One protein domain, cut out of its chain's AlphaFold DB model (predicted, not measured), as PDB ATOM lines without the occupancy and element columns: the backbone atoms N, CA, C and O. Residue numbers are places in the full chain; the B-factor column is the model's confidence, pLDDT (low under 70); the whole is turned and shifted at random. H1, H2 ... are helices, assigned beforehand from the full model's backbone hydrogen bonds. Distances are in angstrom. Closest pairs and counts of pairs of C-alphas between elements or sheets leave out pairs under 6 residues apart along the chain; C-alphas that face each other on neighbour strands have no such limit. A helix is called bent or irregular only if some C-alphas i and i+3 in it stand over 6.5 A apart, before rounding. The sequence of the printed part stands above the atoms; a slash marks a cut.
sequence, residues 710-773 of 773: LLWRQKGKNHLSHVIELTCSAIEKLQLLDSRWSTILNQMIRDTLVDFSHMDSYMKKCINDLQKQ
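This is residues 710 to 773 of the 773 residues of an uncharacterized protein of Pediculus humanus subsp. corporis (UniProt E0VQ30). Look for three helices joined end to end in an open, flat hook: the long helix H1 makes one arm, the chain turns a corner into H2, and at a second corner it turns again into the short H3, which folds back toward the side from which H1 comes. There is no packed core, and the space between H1 and H3 is empty. The printed part has 64 residues, with three named helices in the order H1, H2, H3 and no named strand; the class is all helix. The whole is extended, with a radius of gyration of the C-alphas of 20.5 A, and its C-alphas span 62 by 33 by 7 A.

Begin with H1, residues 710 to 738, the longest helix; it touches no helix. After a tight link of 2 residues you reach H2, residues 741 to 757. H1 and H2 meet only through their link, and they are near each other, with 5 pairs of C-alphas within 10 A. One residue further on, across another tight link, find H3, residues 759 to 770. H2 and H3 only just touch, and only at the corner by their link, with 3 pairs of C-alphas within 8 A; the closest are those of Asp 755 and Tyr 762, 5.6 A apart. H2 touches H3 with residues 755 to 756 alone, and H3 touches H2 with residues 761 to 762 alone. Their lines stand at 71 degrees, only just about perpendicular. H1 and H3 are apart. In H1, H2 and H3 every O i to N i+4 pair is within hydrogen-bond range.

Find C-alpha 710 at (196.933, 206.589, 174.019); from there H1 runs 29 residues to C-alpha 738 at (160.225, 198.808, 155.855), 41.7 A from first to last C-alpha. H2 has 17 residues and measures 23.9 A from C-alpha 741 to C-alpha 757. H3 has 12 residues and measures 16.1 A from C-alpha 759 to C-alpha 770, which you will find at (167.705, 224.072, 140.031). None of the three helices is bent.

The two C-alphas farthest apart are those of Leu 710 and Ser 757, at 62.4 A, while those of Leu 710 and Gln 773, the first and last printed, are 43.3 A apart. Residues 710 to 751 stand free, of which 710 to 738 belong to H1 and 741 to 751 to H2; residues 756 to 761 and 764 to 773 stand free too. The printed part has no cut and no long link, and it ends at the chain's last residue, Gln 773. The model's mean pLDDT over the printed part is 84.2, and residues 710 and 773 are under 70.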
ATOM      1  N   LEU A 710     198.100 206.042 173.319       68.50
ATOM      2  CA  LEU A 710     196.933 206.589 174.019       68.50
ATOM      3  C   LEU A 710     196.153 207.570 173.128       68.50
ATOM      4  O   LEU A 710     194.924 207.492 173.075       68.50
ATOM      5  N   LEU A 711     196.851 208.426 172.374       73.50
ATOM      6  CA  LEU A 711     196.240 209.320 171.385       73.50
ATOM      7  C   LEU A 711     195.559 208.533 170.252       73.50
ATOM      8  O   LEU A 711     194.417 208.831 169.894       73.50
ATOM      9  N   TRP A 712     196.207 207.492 169.724       71.62
ATOM     10  CA  TRP A 712     195.629 206.628 168.691       71.62
ATOM     11  C   TRP A 712     194.436 205.815 169.202       71.62
ATOM     12  O   TRP A 712     193.433 205.722 168.495       71.62
ATOM     13  N   ARG A 713     194.469 205.308 170.443       75.06
ATOM     14  CA  ARG A 713     193.296 204.675 171.078       75.06
ATOM     15  C   ARG A 713     192.127 205.645 171.231       75.06
ATOM     16  O   ARG A 713     190.994 205.241 170.988       75.06
ATOM     17  N   GLN A 714     192.371 206.908 171.587       77.94
ATOM     18  CA  GLN A 714     191.297 207.901 171.693       77.94
ATOM     19  C   GLN A 714     190.702 208.251 170.319       77.94
ATOM     20  O   GLN A 714     189.480 208.284 170.184       77.94
ATOM     21  N   LYS A 715     191.536 208.433 169.283       78.19
ATOM     22  CA  LYS A 715     191.067 208.615 167.895       78.19
ATOM     23  C   LYS A 715     190.249 207.414 167.411       78.19
ATOM     24  O   LYS A 715     189.151 207.594 166.892       78.19
ATOM     25  N   GLY A 716     190.750 206.197 167.637       81.88
ATOM     26  CA  GLY A 716     190.065 204.951 167.291       81.88
ATOM     27  C   GLY A 716     188.733 204.777 168.023       81.88
ATOM     28  O   GLY A 716     187.753 204.385 167.399       81.88
ATOM     29  N   LYS A 717     188.658 205.145 169.312       81.69
ATOM     30  CA  LYS A 717     187.400 205.161 170.072       81.69
ATOM     31  C   LYS A 717     186.383 206.113 169.438       81.69
ATOM     32  O   LYS A 717     185.260 205.694 169.189       81.69
ATOM     33  N   ASN A 718     186.769 207.363 169.170       84.88
ATOM     34  CA  ASN A 718     185.867 208.356 168.577       84.88
ATOM     35  C   ASN A 718     185.349 207.893 167.203       84.88
ATOM     36  O   ASN A 718     184.161 208.012 166.926       84.88
ATOM     37  N   HIS A 719     186.224 207.322 166.369       83.81
ATOM     38  CA  HIS A 719     185.834 206.775 165.070       83.81
ATOM     39  C   HIS A 719     184.875 205.581 165.202       83.81
ATOM     40  O   HIS A 719     183.863 205.543 164.512       83.81
ATOM     41  N   LEU A 720     185.144 204.642 166.118       84.31
ATOM     42  CA  LEU A 720     184.269 203.489 166.348       84.31
ATOM     43  C   LEU A 720     182.894 203.902 166.896       84.31
ATOM     44  O   LEU A 720     181.892 203.367 166.436       84.31
ATOM     45  N   SER A 721     182.829 204.872 167.817       86.19
ATOM     46  CA  SER A 721     181.557 205.455 168.275       86.19
ATOM     47  C   SER A 721     180.756 206.026 167.105       86.19
ATOM     48  O   SER A 721     179.605 205.645 166.929       86.19
ATOM     49  N   HIS A 722     181.387 206.825 166.240       88.06
ATOM     50  CA  HIS A 722     180.720 207.397 165.071       88.06
ATOM     51  C   HIS A 722     180.233 206.334 164.069       88.06
ATOM     52  O   HIS A 722     179.135 206.440 163.530       88.06
ATOM     53  N   VAL A 723     181.013 205.270 163.840       86.06
ATOM     54  CA  VAL A 723     180.588 204.140 162.994       86.06
ATOM     55  C   VAL A 723     179.391 203.403 163.610       86.06
ATOM     56  O   VAL A 723     178.470 203.037 162.880       86.06
ATOM     57  N   ILE A 724     179.353 203.227 164.936       87.00
ATOM     58  CA  ILE A 724     178.205 202.632 165.642       87.00
ATOM     59  C   ILE A 724     176.970 203.537 165.527       87.00
ATOM     60  O   ILE A 724     175.918 203.051 165.131       87.00
ATOM     61  N   GLU A 725     177.097 204.843 165.777       90.38
ATOM     62  CA  GLU A 725     176.017 205.835 165.636       90.38
ATOM     63  C   GLU A 725     175.415 205.834 164.220       90.38
ATOM     64  O   GLU A 725     174.195 205.761 164.055       90.38
ATOM     65  N   LEU A 726     176.263 205.841 163.184       90.75
ATOM     66  CA  LEU A 726     175.830 205.712 161.789       90.75
ATOM     67  C   LEU A 726     175.132 204.372 161.515       90.75
ATOM     68  O   LEU A 726     174.141 204.349 160.789       90.75
ATOM     69  N   THR A 727     175.616 203.270 162.097       89.56
ATOM     70  CA  THR A 727     175.028 201.933 161.911       89.56
ATOM     71  C   THR A 727     173.660 201.822 162.587       89.56
ATOM     72  O   THR A 727     172.712 201.366 161.953       89.56
ATOM     73  N   CYS A 728     173.517 202.297 163.829       90.62
ATOM     74  CA  CYS A 728     172.230 202.381 164.525       90.62
ATOM     75  C   CYS A 728     171.239 203.242 163.735       90.62
ATOM     76  O   CYS A 728     170.161 202.766 163.392       90.62
ATOM     77  N   SER A 729     171.646 204.445 163.317       91.50
ATOM     78  CA  SER A 729     170.780 205.330 162.534       91.50
ATOM     79  C   SER A 729     170.402 204.750 161.163       91.50
ATOM     80  O   SER A 729     169.318 205.030 160.655       91.50
ATOM     81  N   ALA A 730     171.263 203.935 160.544       91.19
ATOM     82  CA  ALA A 730     170.933 203.214 159.315       91.19
ATOM     83  C   ALA A 730     169.923 202.079 159.557       91.19
ATOM     84  O   ALA A 730     169.007 201.913 158.755       91.19
ATOM     85  N   ILE A 731     170.044 201.339 160.667       92.00
ATOM     86  CA  ILE A 731     169.100 200.281 161.061       92.00
ATOM     87  C   ILE A 731     167.730 200.873 161.418       92.00
ATOM     88  O   ILE A 731     166.718 200.397 160.913       92.00
ATOM     89  N   GLU A 732     167.689 201.954 162.201       90.94
ATOM     90  CA  GLU A 732     166.465 202.708 162.518       90.94
ATOM     91  C   GLU A 732     165.760 203.192 161.242       90.94
ATOM     92  O   GLU A 732     164.557 203.001 161.072       90.94
ATOM     93  N   LYS A 733     166.518 203.777 160.302       90.25
ATOM     94  CA  LYS A 733     165.991 204.214 159.000       90.25
ATOM     95  C   LYS A 733     165.512 203.047 158.145       90.25
ATOM     96  O   LYS A 733     164.522 203.214 157.444       90.25
ATOM     97  N   LEU A 734     166.166 201.886 158.203       91.44
ATOM     98  CA  LEU A 734     165.740 200.688 157.479       91.44
ATOM     99  C   LEU A 734     164.435 200.118 158.053       91.44
ATOM    100  O   LEU A 734     163.527 199.821 157.289       91.44
ATOM    101  N   GLN A 735     164.296 200.046 159.379       91.19
ATOM    102  CA  GLN A 735     163.057 199.629 160.052       91.19
ATOM    103  C   GLN A 735     161.903 200.615 159.799       91.19
ATOM    104  O   GLN A 735     160.762 200.213 159.556       91.19
ATOM    105  N   LEU A 736     162.188 201.922 159.817       88.19
ATOM    106  CA  LEU A 736     161.207 202.963 159.512       88.19
ATOM    107  C   LEU A 736     160.843 203.000 158.019       88.19
ATOM    108  O   LEU A 736     159.704 203.321 157.687       88.19
ATOM    109  N   LEU A 737     161.775 202.648 157.128       87.56
ATOM    110  CA  LEU A 737     161.500 202.454 155.707       87.56
ATOM    111  C   LEU A 737     160.595 201.239 155.506       87.56
ATOM    112  O   LEU A 737     159.532 201.402 154.929       87.56
ATOM    113  N   ASP A 738     160.966 200.067 156.020       88.94
ATOM    114  CA  ASP A 738     160.225 198.808 155.855       88.94
ATOM    115  C   ASP A 738     158.772 198.933 156.356       88.94
ATOM    116  O   ASP A 738     157.817 198.701 155.614       88.94
ATOM    117  N   SER A 739     158.587 199.476 157.566       90.06
ATOM    118  CA  SER A 739     157.259 199.733 158.154       90.06
ATOM    119  C   SER A 739     156.422 200.810 157.445       90.06
ATOM    120  O   SER A 739     155.211 200.877 157.666       90.06
ATOM    121  N   ARG A 740     157.023 201.660 156.601       88.62
ATOM    122  CA  ARG A 740     156.322 202.732 155.860       88.62
ATOM    123  C   ARG A 740     156.383 202.576 154.342       88.62
ATOM    124  O   ARG A 740     155.810 203.409 153.641       88.62
ATOM    125  N   TRP A 741     157.045 201.542 153.822       87.56
ATOM    126  CA  TRP A 741     157.367 201.413 152.400       87.56
ATOM    127  C   TRP A 741     156.112 201.352 151.534       87.56
ATOM    128  O   TRP A 741     156.032 202.044 150.526       87.56
ATOM    129  N   SER A 742     155.091 200.614 151.973       84.00
ATOM    130  CA  SER A 742     153.781 200.553 151.315       84.00
ATOM    131  C   SER A 742     153.116 201.930 151.197       84.00
ATOM    132  O   SER A 742     152.619 202.291 150.131       84.00
ATOM    133  N   THR A 743     153.141 202.737 152.261       87.25
ATOM    134  CA  THR A 743     152.581 204.097 152.270       87.25
ATOM    135  C   THR A 743     153.404 205.054 151.409       87.25
ATOM    136  O   THR A 743     152.835 205.806 150.622       87.25
ATOM    137  N   ILE A 744     154.735 205.003 151.516       85.81
ATOM    138  CA  ILE A 744     155.661 205.844 150.742       85.81
ATOM    139  C   ILE A 744     155.549 205.528 149.247       85.81
ATOM    140  O   ILE A 744     155.426 206.450 148.450       85.81
ATOM    141  N   LEU A 745     155.515 204.251 148.862       85.50
ATOM    142  CA  LEU A 745     155.376 203.819 147.471       85.50
ATOM    143  C   LEU A 745     154.032 204.263 146.874       85.50
ATOM    144  O   LEU A 745     154.006 204.842 145.790       85.50
ATOM    145  N   ASN A 746     152.925 204.073 147.601       86.38
ATOM    146  CA  ASN A 746     151.605 204.554 147.177       86.38
ATOM    147  C   ASN A 746     151.560 206.084 147.033       86.38
ATOM    148  O   ASN A 746     150.939 206.596 146.101       86.38
ATOM    149  N   GLN A 747     152.233 206.816 147.925       87.06
ATOM    150  CA  GLN A 747     152.331 208.272 147.847       87.06
ATOM    151  C   GLN A 747     153.216 208.717 146.672       87.06
ATOM    152  O   GLN A 747     152.807 209.588 145.918       87.06
ATOM    153  N   MET A 748     154.363 208.073 146.430       86.69
ATOM    154  CA  MET A 748     155.227 208.355 145.275       86.69
ATOM    155  C   MET A 748     154.528 208.084 143.936       86.69
ATOM    156  O   MET A 748     154.693 208.858 142.994       86.69
ATOM    157  N   ILE A 749     153.725 207.017 143.839       88.19
ATOM    158  CA  ILE A 749     152.907 206.719 142.650       88.19
ATOM    159  C   ILE A 749     151.823 207.789 142.466       88.19
ATOM    160  O   ILE A 749     151.646 208.299 141.362       88.19
ATOM    161  N   ARG A 750     151.127 208.185 143.542       89.12
ATOM    162  CA  ARG A 750     150.158 209.294 143.505       89.12
ATOM    163  C   ARG A 750     150.817 210.592 143.035       89.12
ATOM    164  O   ARG A 750     150.304 211.223 142.118       89.12
ATOM    165  N   ASP A 751     151.937 210.968 143.638       86.06
ATOM    166  CA  ASP A 751     152.594 212.248 143.382       86.06
ATOM    167  C   ASP A 751     153.206 212.296 141.979       86.06
ATOM    168  O   ASP A 751     153.031 213.293 141.290       86.06
ATOM    169  N   THR A 752     153.794 211.203 141.477       84.62
ATOM    170  CA  THR A 752     154.247 211.147 140.071       84.62
ATOM    171  C   THR A 752     153.096 211.221 139.065       84.62
ATOM    172  O   THR A 752     153.260 211.849 138.022       84.62
ATOM    173  N   LEU A 753     151.912 210.672 139.364       88.94
ATOM    174  CA  LEU A 753     150.716 210.853 138.524       88.94
ATOM    175  C   LEU A 753     150.151 212.288 138.598       88.94
ATOM    176  O   LEU A 753     149.670 212.819 137.593       88.94
ATOM    177  N   VAL A 754     150.235 212.944 139.760       85.94
ATOM    178  CA  VAL A 754     149.853 214.358 139.937       85.94
ATOM    179  C   VAL A 754     150.827 215.286 139.204       85.94
ATOM    180  O   VAL A 754     150.383 216.145 138.445       85.94
ATOM    181  N   ASP A 755     152.135 215.083 139.351       85.50
ATOM    182  CA  ASP A 755     153.167 215.859 138.659       85.50
ATOM    183  C   ASP A 755     153.119 215.632 137.135       85.50
ATOM    184  O   ASP A 755     153.243 216.591 136.374       85.50
ATOM    185  N   PHE A 756     152.844 214.406 136.666       84.00
ATOM    186  CA  PHE A 756     152.676 214.119 135.233       84.00
ATOM    187  C   PHE A 756     151.422 214.788 134.643       84.00
ATOM    188  O   PHE A 756     151.474 215.345 133.547       84.00
ATOM    189  N   SER A 757     150.304 214.800 135.378       86.12
ATOM    190  CA  SER A 757     149.089 215.526 134.962       86.12
ATOM    191  C   SER A 757     149.226 217.055 135.046       86.12
ATOM    192  O   SER A 757     148.467 217.765 134.391       86.12
ATOM    193  N   HIS A 758     150.221 217.568 135.778       86.38
ATOM    194  CA  HIS A 758     150.508 218.999 135.934       86.38
ATOM    195  C   HIS A 758     151.922 219.373 135.445       86.38
ATOM    196  O   HIS A 758     152.563 220.270 136.005       86.38
ATOM    197  N   MET A 759     152.395 218.710 134.381       83.12
ATOM    198  CA  MET A 759     153.765 218.793 133.843       83.12
ATOM    199  C   MET A 759     154.333 220.217 133.737       83.12
ATOM    200  O   MET A 759     155.452 220.455 134.181       83.12
ATOM    201  N   ASP A 760     153.577 221.195 133.229       81.94
ATOM    202  CA  ASP A 760     154.052 222.587 133.113       81.94
ATOM    203  C   ASP A 760     154.341 223.253 134.467       81.94
ATOM    204  O   ASP A 760     155.200 224.133 134.566       81.94
ATOM    205  N   SER A 761     153.611 222.866 135.513       82.94
ATOM    206  CA  SER A 761     153.800 223.360 136.879       82.94
ATOM    207  C   SER A 761     154.985 222.659 137.544       82.94
ATOM    208  O   SER A 761     155.855 223.319 138.118       82.94
ATOM    209  N   TYR A 762     155.081 221.336 137.374       82.44
ATOM    210  CA  TYR A 762     156.219 220.531 137.821       82.44
ATOM    211  C   TYR A 762     157.537 221.008 137.190       82.44
ATOM    212  O   TYR A 762     158.488 221.321 137.903       82.44
ATOM    213  N   MET A 763     157.577 221.202 135.869       80.88
ATOM    214  CA  MET A 763     158.756 221.708 135.158       80.88
ATOM    215  C   MET A 763     159.177 223.102 135.650       80.88
ATOM    216  O   MET A 763     160.362 223.336 135.893       80.88
ATOM    217  N   LYS A 764     158.227 224.020 135.890       83.56
ATOM    218  CA  LYS A 764     158.517 225.337 136.497       83.56
ATOM    219  C   LYS A 764     159.060 225.216 137.924       83.56
ATOM    220  O   LYS A 764     159.924 226.003 138.311       83.56
ATOM    221  N   LYS A 765     158.586 224.250 138.712       82.88
ATOM    222  CA  LYS A 765     159.088 223.961 140.066       82.88
ATOM    223  C   LYS A 765     160.524 223.423 140.017       82.88
ATOM    224  O   LYS A 765     161.398 224.014 140.640       82.88
ATOM    225  N   CYS A 766     160.798 222.420 139.181       80.94
ATOM    226  CA  CYS A 766     162.144 221.879 138.970       80.94
ATOM    227  C   CYS A 766     163.145 222.937 138.477       80.94
ATOM    228  O   CYS A 766     164.269 222.980 138.969       80.94
ATOM    229  N   ILE A 767     162.742 223.832 137.566       84.62
ATOM    230  CA  ILE A 767     163.579 224.962 137.124       84.62
ATOM    231  C   ILE A 767     163.871 225.925 138.288       84.62
ATOM    232  O   ILE A 767     165.014 226.343 138.456       84.62
ATOM    233  N   ASN A 768     162.875 226.251 139.120       83.88
ATOM    234  CA  ASN A 768     163.071 227.099 140.302       83.88
ATOM    235  C   ASN A 768     163.955 226.447 141.378       83.88
ATOM    236  O   ASN A 768     164.644 227.163 142.099       83.88
ATOM    237  N   ASP A 769     163.935 225.122 141.520       81.94
ATOM    238  CA  ASP A 769     164.755 224.411 142.507       81.94
ATOM    239  C   ASP A 769     166.193 224.179 142.003       81.94
ATOM    240  O   ASP A 769     167.137 224.320 142.779       81.94
ATOM    241  N   LEU A 770     166.390 223.993 140.690       75.88
ATOM    242  CA  LEU A 770     167.705 224.072 140.031       75.88
ATOM    243  C   LEU A 770     168.340 225.476 140.096       75.88
ATOM    244  O   LEU A 770     169.548 225.599 139.931       75.88
ATOM    245  N   GLN A 771     167.555 226.529 140.348       76.56
ATOM    246  CA  GLN A 771     168.047 227.894 140.590       76.56
ATOM    247  C   GLN A 771     168.393 228.178 142.068       76.56
ATOM    248  O   GLN A 771     168.782 229.301 142.392       76.56
ATOM    249  N   LYS A 772     168.240 227.195 142.969       70.88
ATOM    250  CA  LYS A 772     168.557 227.305 144.410       70.88
ATOM    251  C   LYS A 772     169.766 226.462 144.845       70.88
ATOM    252  O   LYS A 772     170.120 226.519 146.023       70.88
ATOM    253  N   GLN A 773     170.352 225.681 143.934       49.78
ATOM    254  CA  GLN A 773     171.591 224.911 144.128       49.78
ATOM    255  C   GLN A 773     172.791 225.632 143.500       49.78
ATOM    256  O   GLN A 773     173.905 225.452 144.040       49.78
TER     257      GLN A 773